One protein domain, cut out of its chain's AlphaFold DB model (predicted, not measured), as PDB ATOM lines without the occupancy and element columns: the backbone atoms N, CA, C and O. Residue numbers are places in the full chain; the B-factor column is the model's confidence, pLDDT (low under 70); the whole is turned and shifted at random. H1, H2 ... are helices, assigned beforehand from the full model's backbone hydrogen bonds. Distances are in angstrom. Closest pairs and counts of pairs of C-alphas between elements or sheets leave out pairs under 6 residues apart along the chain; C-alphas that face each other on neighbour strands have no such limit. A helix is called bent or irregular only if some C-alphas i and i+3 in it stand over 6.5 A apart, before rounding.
ATOM      1  N   LYS A   8      -5.385  25.907 -18.763       94.00
ATOM      2  CA  LYS A   8      -5.014  26.129 -20.170       94.00
ATOM      3  C   LYS A   8      -4.911  24.820 -20.932       94.00
ATOM      4  O   LYS A   8      -5.297  24.773 -22.096       94.00
ATOM      5  N   LEU A   9      -4.410  23.756 -20.298       94.19
ATOM      6  CA  LEU A   9      -4.373  22.435 -20.925       94.19
ATOM      7  C   LEU A   9      -5.793  21.912 -21.163       94.19
ATOM      8  O   LEU A   9      -6.084  21.413 -22.246       94.19
ATOM      9  N   LYS A  10      -6.699  22.072 -20.191       94.56
ATOM     10  CA  LYS A  10      -8.110  21.697 -20.376       94.56
ATOM     11  C   LYS A  10      -8.758  22.494 -21.502       94.56
ATOM     12  O   LYS A  10      -9.449  21.908 -22.329       94.56
ATOM     13  N   ASP A  11      -8.547  23.804 -21.534       96.19
ATOM     14  CA  ASP A  11      -9.118  24.679 -22.554       96.19
ATOM     15  C   ASP A  11      -8.556  24.367 -23.937       96.19
ATOM     16  O   ASP A  11      -9.333  24.215 -24.871       96.19
ATOM     17  N   PHE A  12      -7.247  24.126 -24.055       95.69
ATOM     18  CA  PHE A  12      -6.642  23.615 -25.284       95.69
ATOM     19  C   PHE A  12      -7.356  22.354 -25.780       95.69
ATOM     20  O   PHE A  12      -7.789  22.304 -26.929       95.69
ATOM     21  N   ILE A  13      -7.543  21.352 -24.915       96.25
ATOM     22  CA  ILE A  13      -8.226  20.118 -25.306       96.25
ATOM     23  C   ILE A  13      -9.677  20.390 -25.730       96.25
ATOM     24  O   ILE A  13     -10.123  19.854 -26.746       96.25
ATOM     25  N   LYS A  14     -10.415  21.233 -24.994       96.31
ATOM     26  CA  LYS A  14     -11.785  21.630 -25.368       96.31
ATOM     27  C   LYS A  14     -11.821  22.297 -26.742       96.31
ATOM     28  O   LYS A  14     -12.720  21.989 -27.516       96.31
ATOM     29  N   GLU A  15     -10.872  23.179 -27.046       97.06
ATOM     30  CA  GLU A  15     -10.783  23.827 -28.355       97.06
ATOM     31  C   GLU A  15     -10.490  22.814 -29.462       97.06
ATOM     32  O   GLU A  15     -11.155  22.854 -30.493       97.06
ATOM     33  N   VAL A  16      -9.611  21.828 -29.238       96.38
ATOM     34  CA  VAL A  16      -9.369  20.767 -30.234       96.38
ATOM     35  C   VAL A  16     -10.664  20.017 -30.576       96.38
ATOM     36  O   VAL A  16     -10.938  19.787 -31.753       96.38
ATOM     37  N   TYR A  17     -11.515  19.713 -29.587       95.94
ATOM     38  CA  TYR A  17     -12.823  19.081 -29.827       95.94
ATOM     39  C   TYR A  17     -13.811  19.940 -30.635       95.94
ATOM     40  O   TYR A  17     -14.787  19.393 -31.147       95.94
ATOM     41  N   LYS A  18     -13.594  21.256 -30.744       97.00
ATOM     42  CA  LYS A  18     -14.428  22.169 -31.543       97.00
ATOM     43  C   LYS A  18     -13.945  22.319 -32.986       97.00
ATOM     44  O   LYS A  18     -14.657  22.908 -33.795       97.00
ATOM     45  N   THR A  19     -12.753  21.820 -33.301       94.62
ATOM     46  CA  THR A  19     -12.197  21.840 -34.659       94.62
ATOM     47  C   THR A  19     -12.605  20.596 -35.447       94.62
ATOM     48  O   THR A  19     -13.075  19.605 -34.888       94.62
ATOM     49  N   ASP A  20     -12.364  20.615 -36.753       94.94
ATOM     50  CA  ASP A  20     -12.487  19.461 -37.645       94.94
ATOM     51  C   ASP A  20     -11.232  18.564 -37.655       94.94
ATOM     52  O   ASP A  20     -11.183  17.562 -38.371       94.94
ATOM     53  N   LEU A  21     -10.229  18.858 -36.820       95.75
ATOM     54  CA  LEU A  21      -8.979  18.094 -36.759       95.75
ATOM     55  C   LEU A  21      -9.170  16.673 -36.212       95.75
ATOM     56  O   LEU A  21      -8.377  15.785 -36.518       95.75
ATOM     57  N   MET A  22     -10.221  16.433 -35.426       96.56
ATOM     58  CA  MET A  22     -10.490  15.120 -34.846       96.56
ATOM     59  C   MET A  22     -10.968  14.125 -35.912       96.56
ATOM     60  O   MET A  22     -11.882  14.403 -36.686       96.56
ATOM     61  N   LYS A  23     -10.383  12.924 -35.918       95.94
ATOM     62  CA  LYS A  23     -10.677  11.863 -36.888       95.94
ATOM     63  C   LYS A  23     -11.396  10.697 -36.210       95.94
ATOM     64  O   LYS A  23     -10.872  10.083 -35.284       95.94
ATOM     65  N   SER A  24     -12.607  10.362 -36.651       94.25
ATOM     66  CA  SER A  24     -13.423   9.313 -36.014       94.25
ATOM     67  C   SER A  24     -12.786   7.924 -36.112       94.25
ATOM     68  O   SER A  24     -12.740   7.209 -35.111       94.25
ATOM     69  N   ASN A  25     -12.230   7.579 -37.276       96.44
ATOM     70  CA  ASN A  25     -11.568   6.304 -37.564       96.44
ATOM     71  C   ASN A  25     -10.050   6.325 -37.296       96.44
ATOM     72  O   ASN A  25      -9.297   5.590 -37.925       96.44
ATOM     73  N   TYR A  26      -9.580   7.181 -36.382       96.38
ATOM     74  CA  TYR A  26      -8.148   7.371 -36.127       96.38
ATOM     75  C   TYR A  26      -7.382   6.080 -35.797       96.38
ATOM     76  O   TYR A  26      -6.246   5.964 -36.226       96.38
ATOM     77  N   LEU A  27      -7.967   5.124 -35.061       94.75
ATOM     78  CA  LEU A  27      -7.272   3.880 -34.692       94.75
ATOM     79  C   LEU A  27      -6.960   3.017 -35.915       94.75
ATOM     80  O   LEU A  27      -5.797   2.722 -36.151       94.75
ATOM     81  N   GLU A  28      -7.978   2.693 -36.714       95.88
ATOM     82  CA  GLU A  28      -7.824   1.947 -37.971       95.88
ATOM     83  C   GLU A  28      -6.828   2.656 -38.898       95.88
ATOM     84  O   GLU A  28      -5.873   2.054 -39.379       95.88
ATOM     85  N   TYR A  29      -6.963   3.978 -39.035       96.06
ATOM     86  CA  TYR A  29      -6.064   4.784 -39.860       96.06
ATOM     87  C   TYR A  29      -4.599   4.753 -39.387       96.06
ATOM     88  O   TYR A  29      -3.679   4.803 -40.202       96.06
ATOM     89  N   LEU A  30      -4.363   4.702 -38.073       96.62
ATOM     90  CA  LEU A  30      -3.018   4.574 -37.506       96.62
ATOM     91  C   LEU A  30      -2.459   3.167 -37.725       96.62
ATOM     92  O   LEU A  30      -1.301   3.041 -38.110       96.62
ATOM     93  N   GLU A  31      -3.267   2.130 -37.506       94.12
ATOM     94  CA  GLU A  31      -2.867   0.725 -37.648       94.12
ATOM     95  C   GLU A  31      -2.517   0.353 -39.095       94.12
ATOM     96  O   GLU A  31      -1.561  -0.385 -39.324       94.12
ATOM     97  N   GLU A  32      -3.225   0.911 -40.078       94.81
ATOM     98  CA  GLU A  32      -2.930   0.698 -41.500       94.81
ATOM     99  C   GLU A  32      -1.630   1.371 -41.960       94.81
ATOM    100  O   GLU A  32      -0.987   0.913 -42.907       94.81
ATOM    101  N   ARG A  33      -1.238   2.480 -41.318       93.56
ATOM    102  CA  ARG A  33      -0.138   3.339 -41.790       93.56
ATOM    103  C   ARG A  33       1.133   3.237 -40.961       93.56
ATOM    104  O   ARG A  33       2.202   3.588 -41.459       93.56
ATOM    105  N   LEU A  34       1.038   2.790 -39.713       93.31
ATOM    106  CA  LEU A  34       2.153   2.734 -38.779       93.31
ATOM    107  C   LEU A  34       2.273   1.337 -38.173       93.31
ATOM    108  O   LEU A  34       1.383   0.846 -37.492       93.31
ATOM    109  N   LEU A  35       3.449   0.733 -38.349       87.06
ATOM    110  CA  LEU A  35       3.810  -0.527 -37.689       87.06
ATOM    111  C   LEU A  35       4.186  -0.328 -36.211       87.06
ATOM    112  O   LEU A  35       4.257  -1.286 -35.442       87.06
ATOM    113  N   VAL A  36       4.465   0.918 -35.814       81.88
ATOM    114  CA  VAL A  36       4.894   1.286 -34.462       81.88
ATOM    115  C   VAL A  36       3.719   1.804 -33.640       81.88
ATOM    116  O   VAL A  36       2.853   2.505 -34.152       81.88
ATOM    117  N   LYS A  37       3.726   1.498 -32.337       80.62
ATOM    118  CA  LYS A  37       2.736   2.018 -31.376       80.62
ATOM    119  C   LYS A  37       3.144   3.347 -30.739       80.62
ATOM    120  O   LYS A  37       2.315   3.994 -30.106       80.62
ATOM    121  N   ASP A  38       4.402   3.758 -30.901       88.81
ATOM    122  CA  ASP A  38       4.852   5.093 -30.510       88.81
ATOM    123  C   ASP A  38       4.641   6.075 -31.666       88.81
ATOM    124  O   ASP A  38       5.503   6.297 -32.523       88.81
ATOM    125  N   TYR A  39       3.443   6.649 -31.698       94.44
ATOM    126  CA  TYR A  39       3.026   7.561 -32.756       94.44
ATOM    127  C   TYR A  39       3.765   8.908 -32.726       94.44
ATOM    128  O   TYR A  39       3.824   9.588 -33.752       94.44
ATOM    129  N   ALA A  40       4.394   9.292 -31.605       94.56
ATOM    130  CA  ALA A  40       5.177  10.528 -31.519       94.56
ATOM    131  C   ALA A  40       6.403  10.514 -32.445       94.56
ATOM    132  O   ALA A  40       6.866  11.582 -32.865       94.56
ATOM    133  N   ILE A  41       6.928   9.329 -32.773       95.06
ATOM    134  CA  ILE A  41       8.065   9.154 -33.687       95.06
ATOM    135  C   ILE A  41       7.664   9.480 -35.131       95.06
ATOM    136  O   ILE A  41       8.479   9.998 -35.887       95.06
ATOM    137  N   ALA A  42       6.404   9.237 -35.504       95.62
ATOM    138  CA  ALA A  42       5.906   9.472 -36.858       95.62
ATOM    139  C   ALA A  42       5.584  10.950 -37.148       95.62
ATOM    140  O   ALA A  42       5.533  11.345 -38.308       95.62
ATOM    141  N   VAL A  43       5.398  11.783 -36.115       96.81
ATOM    142  CA  VAL A  43       5.003  13.200 -36.259       96.81
ATOM    143  C   VAL A  43       5.858  13.990 -37.266       96.81
ATOM    144  O   VAL A  43       5.265  14.676 -38.091       96.81
ATOM    145  N   PRO A  44       7.205  13.915 -37.279       96.00
ATOM    146  CA  PRO A  44       8.020  14.740 -38.178       96.00
ATOM    147  C   PRO A  44       7.798  14.460 -39.670       96.00
ATOM    148  O   PRO A  44       8.002  15.347 -40.493       96.00
ATOM    149  N   THR A  45       7.400  13.239 -40.029       94.69
ATOM    150  CA  THR A  45       7.210  12.810 -41.424       94.69
ATOM    151  C   THR A  45       5.743  12.609 -41.792       94.69
ATOM    152  O   THR A  45       5.438  12.360 -42.957       94.69
ATOM    153  N   ALA A  46       4.834  12.731 -40.825       95.94
ATOM    154  CA  ALA A  46       3.408  12.567 -41.038       95.94
ATOM    155  C   ALA A  46       2.841  13.649 -41.973       95.94
ATOM    156  O   ALA A  46       3.256  14.814 -41.942       95.94
ATOM    157  N   ASP A  47       1.884  13.231 -42.803       96.31
ATOM    158  CA  ASP A  47       1.026  14.122 -43.580       96.31
ATOM    159  C   ASP A  47      -0.163  14.613 -42.742       96.31
ATOM    160  O   ASP A  47      -0.360  14.190 -41.600       96.31
ATOM    161  N   PHE A  48      -0.955  15.521 -43.311       96.81
ATOM    162  CA  PHE A  48      -2.076  16.159 -42.623       96.81
ATOM    163  C   PHE A  48      -3.069  15.147 -42.024       96.81
ATOM    164  O   PHE A  48      -3.414  15.227 -40.844       96.81
ATOM    165  N   GLU A  49      -3.477  14.138 -42.796       96.69
ATOM    166  CA  GLU A  49      -4.438  13.131 -42.335       96.69
ATOM    167  C   GLU A  49      -3.868  12.226 -41.237       96.69
ATOM    168  O   GLU A  49      -4.574  11.889 -40.280       96.69
ATOM    169  N   LEU A  50      -2.585  11.861 -41.326       96.75
ATOM    170  CA  LEU A  50      -1.919  11.107 -40.270       96.75
ATOM    171  C   LEU A  50      -1.776  11.938 -38.997       96.75
ATOM    172  O   LEU A  50      -2.031  11.426 -37.911       96.75
ATOM    173  N   LEU A  51      -1.458  13.228 -39.102       97.75
ATOM    174  CA  LEU A  51      -1.387  14.124 -37.945       97.75
ATOM    175  C   LEU A  51      -2.735  14.286 -37.250       97.75
ATOM    176  O   LEU A  51      -2.774  14.266 -36.024       97.75
ATOM    177  N   ARG A  52      -3.841  14.378 -37.999       97.81
ATOM    178  CA  ARG A  52      -5.202  14.374 -37.433       97.81
ATOM    179  C   ARG A  52      -5.481  13.103 -36.632       97.81
ATOM    180  O   ARG A  52      -6.014  13.162 -35.518       97.81
ATOM    181  N   ALA A  53      -5.081  11.947 -37.161       97.88
ATOM    182  CA  ALA A  53      -5.226  10.670 -36.469       97.88
ATOM    183  C   ALA A  53      -4.357  10.601 -35.197       97.88
ATOM    184  O   ALA A  53      -4.858  10.246 -34.126       97.88
ATOM    185  N   ILE A  54      -3.087  11.014 -35.286       97.75
ATOM    186  CA  ILE A  54      -2.153  11.069 -34.151       97.75
ATOM    187  C   ILE A  54      -2.663  12.045 -33.078       97.75
ATOM    188  O   ILE A  54      -2.706  11.695 -31.899       97.75
ATOM    189  N   LEU A  55      -3.112  13.244 -33.462       98.06
ATOM    190  CA  LEU A  55      -3.697  14.224 -32.543       98.06
ATOM    191  C   LEU A  55      -4.894  13.628 -31.804       98.06
ATOM    192  O   LEU A  55      -4.975  13.711 -30.578       98.06
ATOM    193  N   THR A  56      -5.792  12.973 -32.542       98.00
ATOM    194  CA  THR A  56      -6.975  12.325 -31.969       98.00
ATOM    195  C   THR A  56      -6.591  11.266 -30.940       98.00
ATOM    196  O   THR A  56      -7.212  11.200 -29.876       98.00
ATOM    197  N   PHE A  57      -5.557  10.468 -31.220       97.25
ATOM    198  CA  PHE A  57      -5.045   9.476 -30.280       97.25
ATOM    199  C   PHE A  57      -4.611  10.122 -28.959       97.25
ATOM    200  O   PHE A  57      -5.097   9.724 -27.900       97.25
ATOM    201  N   TYR A  58      -3.773  11.161 -29.006       97.25
ATOM    202  CA  TYR A  58      -3.286  11.837 -27.797       97.25
ATOM    203  C   TYR A  58      -4.368  12.639 -27.061       97.25
ATOM    204  O   TYR A  58      -4.334  12.742 -25.839       97.25
ATOM    205  N   VAL A  59      -5.361  13.182 -27.765       97.06
ATOM    206  CA  VAL A  59      -6.495  13.876 -27.135       97.06
ATOM    207  C   VAL A  59      -7.439  12.891 -26.439       97.06
ATOM    208  O   VAL A  59      -8.000  13.207 -25.388       97.06
ATOM    209  N   ARG A  60      -7.628  11.687 -26.991       95.75
ATOM    210  CA  ARG A  60      -8.528  10.670 -26.420       95.75
ATOM    211  C   ARG A  60      -7.850   9.742 -25.414       95.75
ATOM    212  O   ARG A  60      -8.577   9.075 -24.681       95.75
ATOM    213  N   SER A  61      -6.520   9.702 -25.354       94.06
ATOM    214  CA  SER A  61      -5.750   8.795 -24.487       94.06
ATOM    215  C   SER A  61      -6.081   8.943 -22.999       94.06
ATOM    216  O   SER A  61      -6.112   7.940 -22.292       94.06
ATOM    217  N   GLU A  62      -6.453  10.144 -22.546       93.06
ATOM    218  CA  GLU A  62      -6.894  10.401 -21.166       93.06
ATOM    219  C   GLU A  62      -8.114   9.572 -20.751       93.06
ATOM    220  O   GLU A  62      -8.288   9.258 -19.584       93.06
ATOM    221  N   ARG A  63      -8.953   9.154 -21.705       91.56
ATOM    222  CA  ARG A  63     -10.106   8.283 -21.416       91.56
ATOM    223  C   ARG A  63      -9.696   6.860 -21.029       91.56
ATOM    224  O   ARG A  63     -10.541   6.097 -20.574       91.56
ATOM    225  N   PHE A  64      -8.441   6.493 -21.279       90.62
ATOM    226  CA  PHE A  64      -7.913   5.139 -21.119       90.62
ATOM    227  C   PHE A  64      -6.730   5.075 -20.149       90.62
ATOM    228  O   PHE A  64      -6.446   4.009 -19.609       90.62
ATOM    229  N   CYS A  65      -6.029   6.189 -19.946       89.44
ATOM    230  CA  CYS A  65      -4.883   6.291 -19.060       89.44
ATOM    231  C   CYS A  65      -4.879   7.668 -18.391       89.44
ATOM    232  O   CYS A  65      -4.594   8.676 -19.040       89.44
ATOM    233  N   ASP A  66      -5.197   7.695 -17.097       91.44
ATOM    234  CA  ASP A  66      -5.130   8.911 -16.289       91.44
ATOM    235  C   ASP A  66      -3.710   9.492 -16.339       91.44
ATOM    236  O   ASP A  66      -2.719   8.788 -16.127       91.44
ATOM    237  N   GLY A  67      -3.596  10.794 -16.593       92.56
ATOM    238  CA  GLY A  67      -2.296  11.470 -16.689       92.56
ATOM    239  C   GLY A  67      -1.725  11.535 -18.105       92.56
ATOM    240  O   GLY A  67      -0.672  12.153 -18.306       92.56
ATOM    241  N   ALA A  68      -2.387  10.938 -19.101       93.94
ATOM    242  CA  ALA A  68      -1.895  10.912 -20.471       93.94
ATOM    243  C   ALA A  68      -1.767  12.315 -21.077       93.94
ATOM    244  O   ALA A  68      -0.787  12.586 -21.781       93.94
ATOM    245  N   TRP A  69      -2.685  13.238 -20.771       95.50
ATOM    246  CA  TRP A  69      -2.556  14.630 -21.210       95.50
ATOM    247  C   TRP A  69      -1.357  15.334 -20.581       95.50
ATOM    248  O   TRP A  69      -0.607  15.994 -21.301       95.50
ATOM    249  N   ALA A  70      -1.133  15.175 -19.272       94.00
ATOM    250  CA  ALA A  70       0.028  15.769 -18.600       94.00
ATOM    251  C   ALA A  70       1.334  15.238 -19.191       94.00
ATOM    252  O   ALA A  70       2.231  16.026 -19.484       94.00
ATOM    253  N   ASN A  71       1.425  13.925 -19.414       94.31
ATOM    254  CA  ASN A  71       2.602  13.323 -20.027       94.31
ATOM    255  C   ASN A  71       2.830  13.864 -21.447       94.31
ATOM    256  O   ASN A  71       3.918  14.325 -21.772       94.31
ATOM    257  N   SER A  72       1.780  13.905 -22.269       95.81
ATOM    258  CA  SER A  72       1.863  14.400 -23.650       95.81
ATOM    259  C   SER A  72       2.242  15.881 -23.727       95.81
ATOM    260  O   SER A  72       2.994  16.285 -24.614       95.81
ATOM    261  N   ALA A  73       1.748  16.697 -22.792       95.25
ATOM    262  CA  ALA A  73       2.114  18.105 -22.681       95.25
ATOM    263  C   ALA A  73       3.569  18.279 -22.218       95.25
ATOM    264  O   ALA A  73       4.305  19.063 -22.814       95.25
ATOM    265  N   LYS A  74       3.997  17.520 -21.200       95.38
ATOM    266  CA  LYS A  74       5.365  17.549 -20.665       95.38
ATOM    267  C   LYS A  74       6.404  17.153 -21.717       95.38
ATOM    268  O   LYS A  74       7.423  17.821 -21.836       95.38
ATOM    269  N   GLU A  75       6.116  16.119 -22.501       96.12
ATOM    270  CA  GLU A  75       6.973  15.641 -23.596       96.12
ATOM    271  C   GLU A  75       6.866  16.511 -24.870       96.12
ATOM    272  O   GLU A  75       7.479  16.219 -25.897       96.12
ATOM    273  N   GLY A  76       6.061  17.583 -24.850       96.56
ATOM    274  CA  GLY A  76       5.903  18.507 -25.977       96.56
ATOM    275  C   GLY A  76       5.201  17.904 -27.199       96.56
ATOM    276  O   GLY A  76       5.281  18.464 -28.293       96.56
ATOM    277  N   ILE A  77       4.503  16.776 -27.042       97.50
ATOM    278  CA  ILE A  77       3.883  16.032 -28.146       97.50
ATOM    279  C   ILE A  77       2.805  16.871 -28.833       97.50
ATOM    280  O   ILE A  77       2.837  17.010 -30.055       97.50
ATOM    281  N   PHE A  78       1.894  17.484 -28.066       97.38
ATOM    282  CA  PHE A  78       0.852  18.349 -28.635       97.38
ATOM    283  C   PHE A  78       1.456  19.482 -29.467       97.38
ATOM    284  O   PHE A  78       1.021  19.725 -30.589       97.38
ATOM    285  N   LEU A  79       2.508  20.125 -28.959       97.25
ATOM    286  CA  LEU A  79       3.175  21.223 -29.651       97.25
ATOM    287  C   LEU A  79       3.823  20.767 -30.966       97.25
ATOM    288  O   LEU A  79       3.661  21.428 -31.988       97.25
ATOM    289  N   ARG A  80       4.514  19.620 -30.961       98.00
ATOM    290  CA  ARG A  80       5.123  19.042 -32.171       98.00
ATOM    291  C   ARG A  80       4.079  18.726 -33.240       98.00
ATOM    292  O   ARG A  80       4.312  19.015 -34.409       98.00
ATOM    293  N   ILE A  81       2.933  18.172 -32.841       98.06
ATOM    294  CA  ILE A  81       1.824  17.883 -33.757       98.06
ATOM    295  C   ILE A  81       1.279  19.180 -34.364       98.06
ATOM    296  O   ILE A  81       1.127  19.253 -35.577       98.06
ATOM    297  N   LEU A  82       1.028  20.212 -33.549       96.81
ATOM    298  CA  LEU A  82       0.497  21.496 -34.026       96.81
ATOM    299  C   LEU A  82       1.460  22.219 -34.973       96.81
ATOM    300  O   LEU A  82       1.024  22.761 -35.987       96.81
ATOM    301  N   TYR A  83       2.762  22.217 -34.673       97.81
ATOM    302  CA  TYR A  83       3.749  22.800 -35.582       97.81
ATOM    303  C   TYR A  83       3.798  22.059 -36.907       97.81
ATOM    304  O   TYR A  83       3.775  22.703 -37.951       97.81
ATOM    305  N   ARG A  84       3.789  20.723 -36.875       97.88
ATOM    306  CA  ARG A  84       3.764  19.953 -38.110       97.88
ATOM    307  C   ARG A  84       2.473  20.186 -38.892       97.88
ATOM    308  O   ARG A  84       2.552  20.365 -40.099       97.88
ATOM    309  N   LEU A  85       1.315  20.233 -38.227       96.69
ATOM    310  CA  LEU A  85       0.039  20.565 -38.870       96.69
ATOM    311  C   LEU A  85       0.155  21.893 -39.614       96.69
ATOM    312  O   LEU A  85      -0.106  21.923 -40.804       96.69
ATOM    313  N   LYS A  86       0.669  22.944 -38.969       95.81
ATOM    314  CA  LYS A  86       0.884  24.251 -39.606       95.81
ATOM    315  C   LYS A  86       1.790  24.203 -40.849       95.81
ATOM    316  O   LYS A  86       1.652  25.048 -41.723       95.81
ATOM    317  N   GLU A  87       2.741  23.273 -40.921       96.50
ATOM    318  CA  GLU A  87       3.627  23.116 -42.084       96.50
ATOM    319  C   GLU A  87       2.964  22.400 -43.267       96.50
ATOM    320  O   GLU A  87       3.419  22.563 -44.398       96.50
ATOM    321  N   VAL A  88       1.954  21.564 -43.009       95.19
ATOM    322  CA  VAL A  88       1.315  20.704 -44.022       95.19
ATOM    323  C   VAL A  88      -0.150  21.048 -44.290       95.19
ATOM    324  O   VAL A  88      -0.761  20.411 -45.144       95.19
ATOM    325  N   ASP A  89      -0.704  22.008 -43.555       78.12
ATOM    326  CA  ASP A  89      -2.010  22.623 -43.789       78.12
ATOM    327  C   ASP A  89      -1.897  23.527 -45.030       78.12
ATOM    328  O   ASP A  89      -1.071  24.445 -45.053       78.12
TER     329      ASP A  89
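This is residues 8 to 89 of the 90 residues of an uncharacterized protein of Bacillus sp. 7884-1 (UniProt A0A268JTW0). A long helix, H3, runs through the middle of a rounded body, and four shorter helices are set round it: H5 folds back beside it, H2 crosses it at residues 50 to 57, H4 makes a corner with it, its first residue, Ala 68, nearest to Glu 62 of H3, and H1 covers another side a little way off. A link of 14 residues, 34 to 47, leads from H2 to the start of H3. The printed part has 82 residues with five named helices, in the order H1, H2, H3, H4, H5, and no named strand; its class is all helix. It is compact, with a radius of gyration of the C-alphas of 11.8 A, and the C-alphas span 30 by 26 by 23 A.

H1 is residues 8 to 18, 15.3 A from first to last C-alpha, and begins with C-alpha 8 at (-5.014, 26.129, -20.170). H2 is residues 26 to 33, 10.6 A long. H3 is residues 48 to 63, 24.0 A long, from C-alpha 48 at (-2.076, 16.159, -42.623). It is irregular, but only just: C-alphas 59 and 62 are 6.9 A apart. H4 is residues 68 to 74, 9.8 A long. H5 is residues 77 to 88, 16.7 A long, and ends with C-alpha 88 at (1.315, 20.704, -44.022).

H3 is the hub and touches H2, H4 and H5. H5 touches it at a shallow tilt of 20 degrees, opposite ways; the closest C-alphas, of Phe 48 and Val 88, are 5.8 A apart. H2 touches H3 at residues 50 to 57 alone, at a steep tilt of 50 degrees, with the C-alphas of Tyr 26 and Ala 53 closest at 4.4 A. H4 touches H3 at residues 58 to 62 alone, at a steep tilt of 64 degrees, with the C-alphas of Glu 62 and Ala 68 closest at 5.1 A. H1 touches no helix; it is close to H3 but not clearly touching, the closest C-alphas, of Ile 13 and Val 59, being 6.7 A apart. H2 is apart from H1, H4 and H5, and H1 is apart from H5. Every backbone O i to N i+4 pair is within hydrogen-bond range in H1, H4 and H5, against 3 of 4 in H2 and 10 of 12 in H3.

The two C-alphas farthest apart, of Lys 8 and Glu 32, are 33.3 A apart. The printed part has no cut. The link from H2 to H3 is long, that from H1 to H2 is short, and those from H3 to H4 and from H4 to H5 are tight. The mean pLDDT of the printed part is 94.9, and no printed residue is under 70.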